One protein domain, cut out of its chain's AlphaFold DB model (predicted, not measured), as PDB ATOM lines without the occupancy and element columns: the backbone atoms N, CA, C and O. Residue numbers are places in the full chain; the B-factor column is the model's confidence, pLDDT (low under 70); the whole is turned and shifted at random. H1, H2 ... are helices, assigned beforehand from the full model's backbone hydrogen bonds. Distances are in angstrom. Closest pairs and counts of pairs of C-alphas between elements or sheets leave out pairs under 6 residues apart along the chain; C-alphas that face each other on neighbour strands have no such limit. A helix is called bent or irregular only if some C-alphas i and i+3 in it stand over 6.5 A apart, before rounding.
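What this domain is: This is residues 203 to 280 of the 369 residues of an uncharacterized protein of Luteipulveratus halotolerans (UniProt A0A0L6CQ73). Four helices make a ring of contacts: H2 and H4 run side by side, H1 crosses H2, and H3 closes the ring by crossing H1 with its first residues and H4 farther along. A long loop, residues 255 to 270, runs round the outside from H3 to H4. The printed part has 78 residues, with helices H1 to H4 in chain order and no named strand, and is all helix. It is compact, with a radius of gyration of the C-alphas of 11.6 A, and spans 32 by 25 by 18 A.

How they stand to each other: Start at H1, residues 203 to 213; it touches H2, residues 222 to 234, closest at the C-alphas of Gly 203 and Thr 230, 3.9 A apart. They run opposite ways at a steep tilt of 68 degrees, only just short of perpendicular. H3, residues 241 to 254, touches H1 with residues 241 to 245 alone, closest at C-alphas 210 and 241, 5.5 A apart; at 70.4 degrees they are only just about perpendicular. H4, residues 271 to 280, runs the same way as H2 at a shallow tilt of 17 degrees; they touch, C-alphas 225 and 272 being closest at 5.2 A. H3 touches H4 about perpendicular, at 77 degrees, closest at C-alphas 248 and 278, 6.6 A apart. H1 and H4 are apart; H2 and H3 are near each other. Every O i to N i+4 pair is within hydrogen-bond range in H3, but 6 of 7 in H1, 5 of 9 in H2 and 5 of 6 in H4.

Where its parts are: Find C-alpha 203 at (254.231, 274.446, 220.622), where H1 begins its 15.3 A. H2 covers 16.7 A and is irregular, C-alphas 228 and 231 being 7.1 A apart. H3 covers 19.8 A; H4 covers 14.7 A and ends at C-alpha 280, (246.194, 261.880, 218.900).

The domain as a whole: The farthest C-alphas, Glu 236 and Asp 265, are 35.2 A apart. The printed part has no cut, and the H3 to H4 link is long. In this predicted model pLDDT is under 70 at residues 256 to 257 and 259 to 269.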
ATOM      1  N   GLY A 203     255.236 274.854 219.639       79.81
ATOM      2  CA  GLY A 203     254.231 274.446 220.622       79.81
ATOM      3  C   GLY A 203     254.438 274.966 222.052       79.81
ATOM      4  O   GLY A 203     253.570 274.760 222.894       79.81
ATOM      5  N   ARG A 204     255.548 275.648 222.384       86.19
ATOM      6  CA  ARG A 204     255.818 276.132 223.755       86.19
ATOM      7  C   ARG A 204     254.890 277.272 224.178       86.19
ATOM      8  O   ARG A 204     254.500 277.317 225.344       86.19
ATOM      9  N   ARG A 205     254.534 278.178 223.258       87.31
ATOM     10  CA  ARG A 205     253.592 279.278 223.540       87.31
ATOM     11  C   ARG A 205     252.184 278.731 223.771       87.31
ATOM     12  O   ARG A 205     251.574 279.058 224.786       87.31
ATOM     13  N   LEU A 206     251.739 277.833 222.892       88.62
ATOM     14  CA  LEU A 206     250.458 277.140 223.017       88.62
ATOM     15  C   LEU A 206     250.399 276.315 224.313       88.62
ATOM     16  O   LEU A 206     249.436 276.407 225.064       88.62
ATOM     17  N   ALA A 207     251.480 275.607 224.660       90.06
ATOM     18  CA  ALA A 207     251.585 274.873 225.921       90.06
ATOM     19  C   ALA A 207     251.444 275.764 227.159       90.06
ATOM     20  O   ALA A 207     250.778 275.382 228.118       90.06
ATOM     21  N   ALA A 208     252.059 276.950 227.155       89.75
ATOM     22  CA  ALA A 208     251.963 277.881 228.276       89.75
ATOM     23  C   ALA A 208     250.535 278.418 228.469       89.75
ATOM     24  O   ALA A 208     250.124 278.654 229.601       89.75
ATOM     25  N   GLN A 209     249.777 278.587 227.383       90.31
ATOM     26  CA  GLN A 209     248.369 278.982 227.439       90.31
ATOM     27  C   GLN A 209     247.473 277.819 227.889       90.31
ATOM     28  O   GLN A 209     246.637 278.001 228.770       90.31
ATOM     29  N   MET A 210     247.707 276.609 227.374       91.31
ATOM     30  CA  MET A 210     246.957 275.402 227.747       91.31
ATOM     31  C   MET A 210     247.061 275.072 229.239       91.31
ATOM     32  O   MET A 210     246.052 274.753 229.860       91.31
ATOM     33  N   VAL A 211     248.249 275.211 229.839       91.12
ATOM     34  CA  VAL A 211     248.462 275.003 231.286       91.12
ATOM     35  C   VAL A 211     247.640 275.977 232.145       91.12
ATOM     36  O   VAL A 211     247.310 275.651 233.279       91.12
ATOM     37  N   ARG A 212     247.271 277.154 231.618       89.00
ATOM     38  CA  ARG A 212     246.432 278.134 232.333       89.00
ATOM     39  C   ARG A 212     244.936 277.861 232.201       89.00
ATOM     40  O   ARG A 212     244.190 278.192 233.111       89.00
ATOM     41  N   ILE A 213     244.505 277.315 231.064       87.62
ATOM     42  CA  ILE A 213     243.081 277.133 230.738       87.62
ATOM     43  C   ILE A 213     242.571 275.770 231.213       87.62
ATOM     44  O   ILE A 213     241.416 275.649 231.604       87.62
ATOM     45  N   VAL A 214     243.422 274.743 231.191       86.44
ATOM     46  CA  VAL A 214     243.040 273.366 231.518       86.44
ATOM     47  C   VAL A 214     243.453 273.042 232.960       86.44
ATOM     48  O   VAL A 214     244.649 272.879 233.218       86.44
ATOM     49  N   PRO A 215     242.503 272.892 233.908       83.25
ATOM     50  CA  PRO A 215     242.816 272.818 235.339       83.25
ATOM     51  C   PRO A 215     243.758 271.670 235.717       83.25
ATOM     52  O   PRO A 215     244.678 271.841 236.511       83.25
ATOM     53  N   TRP A 216     243.589 270.502 235.098       83.94
ATOM     54  CA  TRP A 216     244.414 269.328 235.382       83.94
ATOM     55  C   TRP A 216     245.824 269.391 234.763       83.94
ATOM     56  O   TRP A 216     246.675 268.566 235.093       83.94
ATOM     57  N   LEU A 217     246.105 270.381 233.905       86.88
ATOM     58  CA  LEU A 217     247.447 270.674 233.387       86.88
ATOM     59  C   LEU A 217     248.206 271.710 234.222       86.88
ATOM     60  O   LEU A 217     249.406 271.866 234.001       86.88
ATOM     61  N   ALA A 218     247.555 272.389 235.173       84.69
ATOM     62  CA  ALA A 218     248.117 273.539 235.886       84.69
ATOM     63  C   ALA A 218     249.456 273.245 236.590       84.69
ATOM     64  O   ALA A 218     250.337 274.102 236.636       84.69
ATOM     65  N   ALA A 219     249.640 272.021 237.095       82.62
ATOM     66  CA  ALA A 219     250.862 271.598 237.785       82.62
ATOM     67  C   ALA A 219     252.013 271.177 236.842       82.62
ATOM     68  O   ALA A 219     253.129 270.911 237.297       82.62
ATOM     69  N   GLU A 220     251.780 271.077 235.529       85.19
ATOM     70  CA  GLU A 220     252.761 270.557 234.575       85.19
ATOM     71  C   GLU A 220     253.631 271.669 233.966       85.19
ATOM     72  O   GLU A 220     253.183 272.773 233.657       85.19
ATOM     73  N   ARG A 221     254.915 271.372 233.727       85.44
ATOM     74  CA  ARG A 221     255.822 272.330 233.074       85.44
ATOM     75  C   ARG A 221     255.459 272.471 231.586       85.44
ATOM     76  O   ARG A 221     255.564 271.469 230.874       85.44
ATOM     77  N   PRO A 222     255.207 273.687 231.052       86.19
ATOM     78  CA  PRO A 222     254.816 273.884 229.646       86.19
ATOM     79  C   PRO A 222     255.773 273.253 228.623       86.19
ATOM     80  O   PRO A 222     255.357 272.774 227.571       86.19
ATOM     81  N   ALA A 223     257.068 273.191 228.946       82.69
ATOM     82  CA  ALA A 223     258.080 272.571 228.090       82.69
ATOM     83  C   ALA A 223     257.813 271.082 227.795       82.69
ATOM     84  O   ALA A 223     258.240 270.587 226.756       82.69
ATOM     85  N   ARG A 224     257.109 270.368 228.681       83.31
ATOM     86  CA  ARG A 224     256.783 268.944 228.506       83.31
ATOM     87  C   ARG A 224     255.582 268.717 227.591       83.31
ATOM     88  O   ARG A 224     255.526 267.688 226.930       83.31
ATOM     89  N   CYS A 225     254.669 269.684 227.512       86.81
ATOM     90  CA  CYS A 225     253.514 269.647 226.613       86.81
ATOM     91  C   CYS A 225     253.858 270.162 225.203       86.81
ATOM     92  O   CYS A 225     253.184 269.822 224.234       86.81
ATOM     93  N   ALA A 226     254.924 270.961 225.078       87.19
ATOM     94  CA  ALA A 226     255.285 271.663 223.848       87.19
ATOM     95  C   ALA A 226     255.469 270.743 222.630       87.19
ATOM     96  O   ALA A 226     255.057 271.107 221.532       87.19
ATOM     97  N   ALA A 227     256.058 269.558 222.806       84.12
ATOM     98  CA  ALA A 227     256.279 268.626 221.699       84.12
ATOM     99  C   ALA A 227     254.956 268.116 221.102       84.12
ATOM    100  O   ALA A 227     254.789 268.142 219.888       84.12
ATOM    101  N   ALA A 228     253.997 267.729 221.950       85.50
ATOM    102  CA  ALA A 228     252.689 267.240 221.510       85.50
ATOM    103  C   ALA A 228     251.826 268.342 220.876       85.50
ATOM    104  O   ALA A 228     251.021 268.068 219.996       85.50
ATOM    105  N   LEU A 229     252.022 269.593 221.298       89.56
ATOM    106  CA  LEU A 229     251.287 270.757 220.801       89.56
ATOM    107  C   LEU A 229     251.929 271.413 219.574       89.56
ATOM    108  O   LEU A 229     251.364 272.347 219.016       89.56
ATOM    109  N   THR A 230     253.115 270.962 219.160       87.69
ATOM    110  CA  THR A 230     253.813 271.551 218.010       87.69
ATOM    111  C   THR A 230     253.008 271.421 216.711       87.69
ATOM    112  O   THR A 230     252.855 272.456 216.076       87.69
ATOM    113  N   PRO A 231     252.412 270.261 216.352       85.88
ATOM    114  CA  PRO A 231     251.617 270.134 215.123       85.88
ATOM    115  C   PRO A 231     250.442 271.122 215.042       85.88
ATOM    116  O   PRO A 231     250.222 271.738 214.007       85.88
ATOM    117  N   PHE A 232     249.744 271.337 216.161       87.31
ATOM    118  CA  PHE A 232     248.615 272.271 216.267       87.31
ATOM    119  C   PHE A 232     249.054 273.741 216.214       87.31
ATOM    120  O   PHE A 232     248.332 274.592 215.702       87.31
ATOM    121  N   ALA A 233     250.251 274.036 216.727       86.69
ATOM    122  CA  ALA A 233     250.843 275.370 216.675       86.69
ATOM    123  C   ALA A 233     251.447 275.715 215.302       86.69
ATOM    124  O   ALA A 233     251.628 276.893 215.012       86.69
ATOM    125  N   THR A 234     251.804 274.712 214.494       83.94
ATOM    126  CA  THR A 234     252.387 274.887 213.152       83.94
ATOM    127  C   THR A 234     251.378 274.728 212.017       83.94
ATOM    128  O   THR A 234     251.751 274.918 210.866       83.94
ATOM    129  N   CYS A 235     250.141 274.336 212.319       83.38
ATOM    130  CA  CYS A 235     249.057 274.270 211.342       83.38
ATOM    131  C   CYS A 235     248.674 275.681 210.864       83.38
ATOM    132  O   CYS A 235     248.778 276.639 211.630       83.38
ATOM    133  N   GLU A 236     248.212 275.801 209.618       80.44
ATOM    134  CA  GLU A 236     247.615 277.022 209.076       80.44
ATOM    135  C   GLU A 236     246.157 276.749 208.670       80.44
ATOM    136  O   GLU A 236     245.923 275.908 207.803       80.44
ATOM    137  N   PRO A 237     245.169 277.437 209.273       79.56
ATOM    138  CA  PRO A 237     245.294 278.342 210.418       79.56
ATOM    139  C   PRO A 237     245.770 277.621 211.696       79.56
ATOM    140  O   PRO A 237     245.546 276.427 211.882       79.56
ATOM    141  N   GLY A 238     246.470 278.357 212.564       81.88
ATOM    142  CA  GLY A 238     246.991 277.820 213.823       81.88
ATOM    143  C   GLY A 238     245.918 277.749 214.902       81.88
ATOM    144  O   GLY A 238     245.131 278.685 215.061       81.88
ATOM    145  N   TRP A 239     245.935 276.676 215.693       87.88
ATOM    146  CA  TRP A 239     244.977 276.474 216.779       87.88
ATOM    147  C   TRP A 239     245.214 277.450 217.934       87.88
ATOM    148  O   TRP A 239     246.335 277.576 218.441       87.88
ATOM    149  N   SER A 240     244.149 278.080 218.433       90.25
ATOM    150  CA  SER A 240     244.192 278.758 219.732       90.25
ATOM    151  C   SER A 240     244.037 277.770 220.894       90.25
ATOM    152  O   SER A 240     243.478 276.680 220.757       90.25
ATOM    153  N   ALA A 241     244.508 278.157 222.082       89.12
ATOM    154  CA  ALA A 241     244.370 277.330 223.281       89.12
ATOM    155  C   ALA A 241     242.897 277.118 223.688       89.12
ATOM    156  O   ALA A 241     242.541 276.041 224.159       89.12
ATOM    157  N   GLN A 242     242.032 278.115 223.470       87.62
ATOM    158  CA  GLN A 242     240.590 278.004 223.704       87.62
ATOM    159  C   GLN A 242     239.947 276.981 222.766       87.62
ATOM    160  O   GLN A 242     239.276 276.067 223.241       87.62
ATOM    161  N   GLU A 243     240.193 277.086 221.461       88.50
ATOM    162  CA  GLU A 243     239.675 276.137 220.466       88.50
ATOM    163  C   GLU A 243     240.123 274.708 220.781       88.50
ATOM    164  O   GLU A 243     239.311 273.783 220.812       88.50
ATOM    165  N   LEU A 244     241.402 274.539 221.125       89.94
ATOM    166  CA  LEU A 244     241.936 273.235 221.489       89.94
ATOM    167  C   LEU A 244     241.343 272.704 222.802       89.94
ATOM    168  O   LEU A 244     241.125 271.504 222.929       89.94
ATOM    169  N   SER A 245     241.037 273.569 223.775       89.56
ATOM    170  CA  SER A 245     240.374 273.152 225.020       89.56
ATOM    171  C   SER A 245     238.950 272.630 224.783       89.56
ATOM    172  O   SER A 245     238.560 271.633 225.392       89.56
ATOM    173  N   VAL A 246     238.209 273.243 223.853       88.12
ATOM    174  CA  VAL A 246     236.864 272.800 223.457       88.12
ATOM    175  C   VAL A 246     236.939 271.471 222.708       88.12
ATOM    176  O   VAL A 246     236.209 270.541 223.047       88.12
ATOM    177  N   ALA A 247     237.868 271.342 221.757       87.44
ATOM    178  CA  ALA A 247     238.083 270.096 221.023       87.44
ATOM    179  C   ALA A 247     238.514 268.946 221.950       87.44
ATOM    180  O   ALA A 247     237.995 267.838 221.852       87.44
ATOM    181  N   LEU A 248     239.387 269.210 222.927       87.25
ATOM    182  CA  LEU A 248     239.750 268.222 223.945       87.25
ATOM    183  C   LEU A 248     238.543 267.792 224.786       87.25
ATOM    184  O   LEU A 248     238.392 266.604 225.063       87.25
ATOM    185  N   ALA A 249     237.671 268.725 225.178       83.44
ATOM    186  CA  ALA A 249     236.445 268.389 225.898       83.44
ATOM    187  C   ALA A 249     235.477 267.548 225.046       83.44
ATOM    188  O   ALA A 249     234.735 266.732 225.591       83.44
ATOM    189  N   ASP A 250     235.474 267.724 223.722       81.38
ATOM    190  CA  ASP A 250     234.722 266.876 222.791       81.38
ATOM    191  C   ASP A 250     235.303 265.461 222.693       81.38
ATOM    192  O   ASP A 250     234.575 264.490 222.878       81.38
ATOM    193  N   VAL A 251     236.623 265.321 222.536       80.94
ATOM    194  CA  VAL A 251     237.294 264.007 222.523       80.94
ATOM    195  C   VAL A 251     237.068 263.248 223.827       80.94
ATOM    196  O   VAL A 251     236.780 262.052 223.812       80.94
ATOM    197  N   VAL A 252     237.150 263.931 224.971       78.69
ATOM    198  CA  VAL A 252     236.875 263.321 226.279       78.69
ATOM    199  C   VAL A 252     235.432 262.801 226.346       78.69
ATOM    200  O   VAL A 252     235.223 261.686 226.824       78.69
ATOM    201  N   ARG A 253     234.458 263.539 225.790       77.00
ATOM    202  CA  ARG A 253     233.060 263.088 225.673       77.00
ATOM    203  C   ARG A 253     232.902 261.898 224.727       77.00
ATOM    204  O   ARG A 253     232.237 260.938 225.104       77.00
ATOM    205  N   ARG A 254     233.548 261.904 223.554       71.00
ATOM    206  CA  ARG A 254     233.537 260.771 222.599       71.00
ATOM    207  C   ARG A 254     234.121 259.493 223.203       71.00
ATOM    208  O   ARG A 254     233.666 258.402 222.885       71.00
ATOM    209  N   ARG A 255     235.084 259.622 224.119       70.44
ATOM    210  CA  ARG A 255     235.625 258.506 224.912       70.44
ATOM    211  C   ARG A 255     234.712 258.067 226.071       70.44
ATOM    212  O   ARG A 255     235.114 257.228 226.867       70.44
ATOM    213  N   GLY A 256     233.504 258.625 226.192       67.25
ATOM    214  CA  GLY A 256     232.529 258.270 227.228       67.25
ATOM    215  C   GLY A 256     232.814 258.891 228.599       67.25
ATOM    216  O   GLY A 256     232.321 258.407 229.617       67.25
ATOM    217  N   HIS A 257     233.627 259.950 228.663       68.56
ATOM    218  CA  HIS A 257     233.988 260.602 229.919       68.56
ATOM    219  C   HIS A 257     233.385 262.002 230.038       68.56
ATOM    220  O   HIS A 257     233.283 262.756 229.073       68.56
ATOM    221  N   ASN A 258     233.025 262.381 231.266       72.12
ATOM    222  CA  ASN A 258     232.589 263.741 231.554       72.12
ATOM    223  C   ASN A 258     233.826 264.659 231.683       72.12
ATOM    224  O   ASN A 258     234.651 264.423 232.574       72.12
ATOM    225  N   PRO A 259     233.964 265.710 230.852       64.50
ATOM    226  CA  PRO A 259     235.126 266.599 230.865       64.50
ATOM    227  C   PRO A 259     235.319 267.322 232.204       64.50
ATOM    228  O   PRO A 259     236.457 267.585 232.583       64.50
ATOM    229  N   GLY A 260     234.247 267.562 232.968       64.00
ATOM    230  CA  GLY A 260     234.323 268.162 234.306       64.00
ATOM    231  C   GLY A 260     234.874 267.229 235.392       64.00
ATOM    232  O   GLY A 260     235.229 267.690 236.473       64.00
ATOM    233  N   ARG A 261     234.973 265.919 235.124       62.00
ATOM    234  CA  ARG A 261     235.449 264.913 236.089       62.00
ATOM    235  C   ARG A 261     236.948 264.613 235.960       62.00
ATOM    236  O   ARG A 261     237.520 263.960 236.835       62.00
ATOM    237  N   VAL A 262     237.593 265.095 234.894       65.62
ATOM    238  CA  VAL A 262     239.048 264.992 234.711       65.62
ATOM    239  C   VAL A 262     239.721 266.041 235.597       65.62
ATOM    240  O   VAL A 262     239.998 267.161 235.178       65.62
ATOM    241  N   THR A 263     239.953 265.684 236.855       67.06
ATOM    242  CA  THR A 263     240.711 266.494 237.814       67.06
ATOM    243  C   THR A 263     242.130 265.950 237.949       67.06
ATOM    244  O   THR A 263     242.383 264.778 237.665       67.06
ATOM    245  N   ALA A 264     243.071 266.798 238.378       63.66
ATOM    246  CA  ALA A 264     244.469 266.402 238.565       63.66
ATOM    247  C   ALA A 264     244.610 265.178 239.493       63.66
ATOM    248  O   ALA A 264     245.441 264.312 239.231       63.66
ATOM    249  N   ASP A 265     243.741 265.060 240.499       61.09
ATOM    250  CA  ASP A 265     243.746 263.972 241.487       61.09
ATOM    251  C   ASP A 265     243.371 262.605 240.894       61.09
ATOM    252  O   ASP A 265     243.787 261.562 241.398       61.09
ATOM    253  N   HIS A 266     242.624 262.591 239.786       60.69
ATOM    254  CA  HIS A 266     242.291 261.366 239.058       60.69
ATOM    255  C   HIS A 266     243.378 260.968 238.043       60.69
ATOM    256  O   HIS A 266     243.359 259.853 237.513       60.69
ATOM    257  N   ILE A 267     244.351 261.847 237.776       67.44
ATOM    258  CA  ILE A 267     245.448 261.586 236.845       67.44
ATOM    259  C   ILE A 267     246.627 260.987 237.615       67.44
ATOM    260  O   ILE A 267     247.480 261.677 238.162       67.44
ATOM    261  N   THR A 268     246.710 259.658 237.604       56.62
ATOM    262  CA  THR A 268     247.805 258.912 238.258       56.62
ATOM    263  C   THR A 268     249.122 258.926 237.466       56.62
ATOM    264  O   THR A 268     250.164 258.498 237.965       56.62
ATOM    265  N   THR A 269     249.092 259.414 236.223       68.81
ATOM    266  CA  THR A 269     250.273 259.638 235.377       68.81
ATOM    267  C   THR A 269     250.682 261.107 235.341       68.81
ATOM    268  O   THR A 269     250.152 261.943 236.056       68.81
ATOM    269  N   ARG A 270     251.632 261.461 234.472       79.94
ATOM    270  CA  ARG A 270     251.932 262.868 234.207       79.94
ATOM    271  C   ARG A 270     250.842 263.482 233.319       79.94
ATOM    272  O   ARG A 270     250.596 262.918 232.249       79.94
ATOM    273  N   PRO A 271     250.248 264.628 233.685       83.50
ATOM    274  CA  PRO A 271     249.281 265.346 232.853       83.50
ATOM    275  C   PRO A 271     249.728 265.558 231.395       83.50
ATOM    276  O   PRO A 271     248.938 265.365 230.474       83.50
ATOM    277  N   ALA A 272     251.016 265.827 231.144       84.00
ATOM    278  CA  ALA A 272     251.539 265.951 229.772       84.00
ATOM    279  C   ALA A 272     251.306 264.702 228.894       84.00
ATOM    280  O   ALA A 272     251.129 264.824 227.683       84.00
ATOM    281  N   VAL A 273     251.314 263.501 229.486       81.62
ATOM    282  CA  VAL A 273     251.104 262.236 228.760       81.62
ATOM    283  C   VAL A 273     249.636 262.068 228.381       81.62
ATOM    284  O   VAL A 273     249.343 261.659 227.260       81.62
ATOM    285  N   VAL A 274     248.725 262.428 229.289       83.06
ATOM    286  CA  VAL A 274     247.278 262.411 229.033       83.06
ATOM    287  C   VAL A 274     246.935 263.382 227.909       83.06
ATOM    288  O   VAL A 274     246.289 262.991 226.941       83.06
ATOM    289  N   LEU A 275     247.459 264.611 227.976       87.06
ATOM    290  CA  LEU A 275     247.300 265.601 226.913       87.06
ATOM    291  C   LEU A 275     247.785 265.064 225.566       87.06
ATOM    292  O   LEU A 275     247.032 265.074 224.599       87.06
ATOM    293  N   ALA A 276     249.015 264.549 225.510       85.19
ATOM    294  CA  ALA A 276     249.569 263.994 224.278       85.19
ATOM    295  C   ALA A 276     248.727 262.846 223.710       85.19
ATOM    296  O   ALA A 276     248.788 262.592 222.514       85.19
ATOM    297  N   SER A 277     247.962 262.145 224.548       80.62
ATOM    298  CA  SER A 277     247.091 261.071 224.100       80.62
ATOM    299  C   SER A 277     245.740 261.517 223.583       80.62
ATOM    300  O   SER A 277     245.215 260.870 222.682       80.62
ATOM    301  N   LEU A 278     245.150 262.543 224.189       82.75
ATOM    302  CA  LEU A 278     243.890 263.108 223.716       82.75
ATOM    303  C   LEU A 278     244.106 263.806 222.371       82.75
ATOM    304  O   LEU A 278     243.295 263.675 221.467       82.75
ATOM    305  N   LEU A 279     245.259 264.458 222.210       86.19
ATOM    306  CA  LEU A 279     245.652 265.118 220.966       86.19
ATOM    307  C   LEU A 279     245.906 264.161 219.791       86.19
ATOM    308  O   LEU A 279     246.004 264.631 218.670       86.19
ATOM    309  N   ARG A 280     246.047 262.845 220.010       82.56
ATOM    310  CA  ARG A 280     246.194 261.880 218.900       82.56
ATOM    311  C   ARG A 280     244.887 261.581 218.183       82.56
ATOM    312  O   ARG A 280     244.940 261.122 217.050       82.56
TER     313      ARG A 280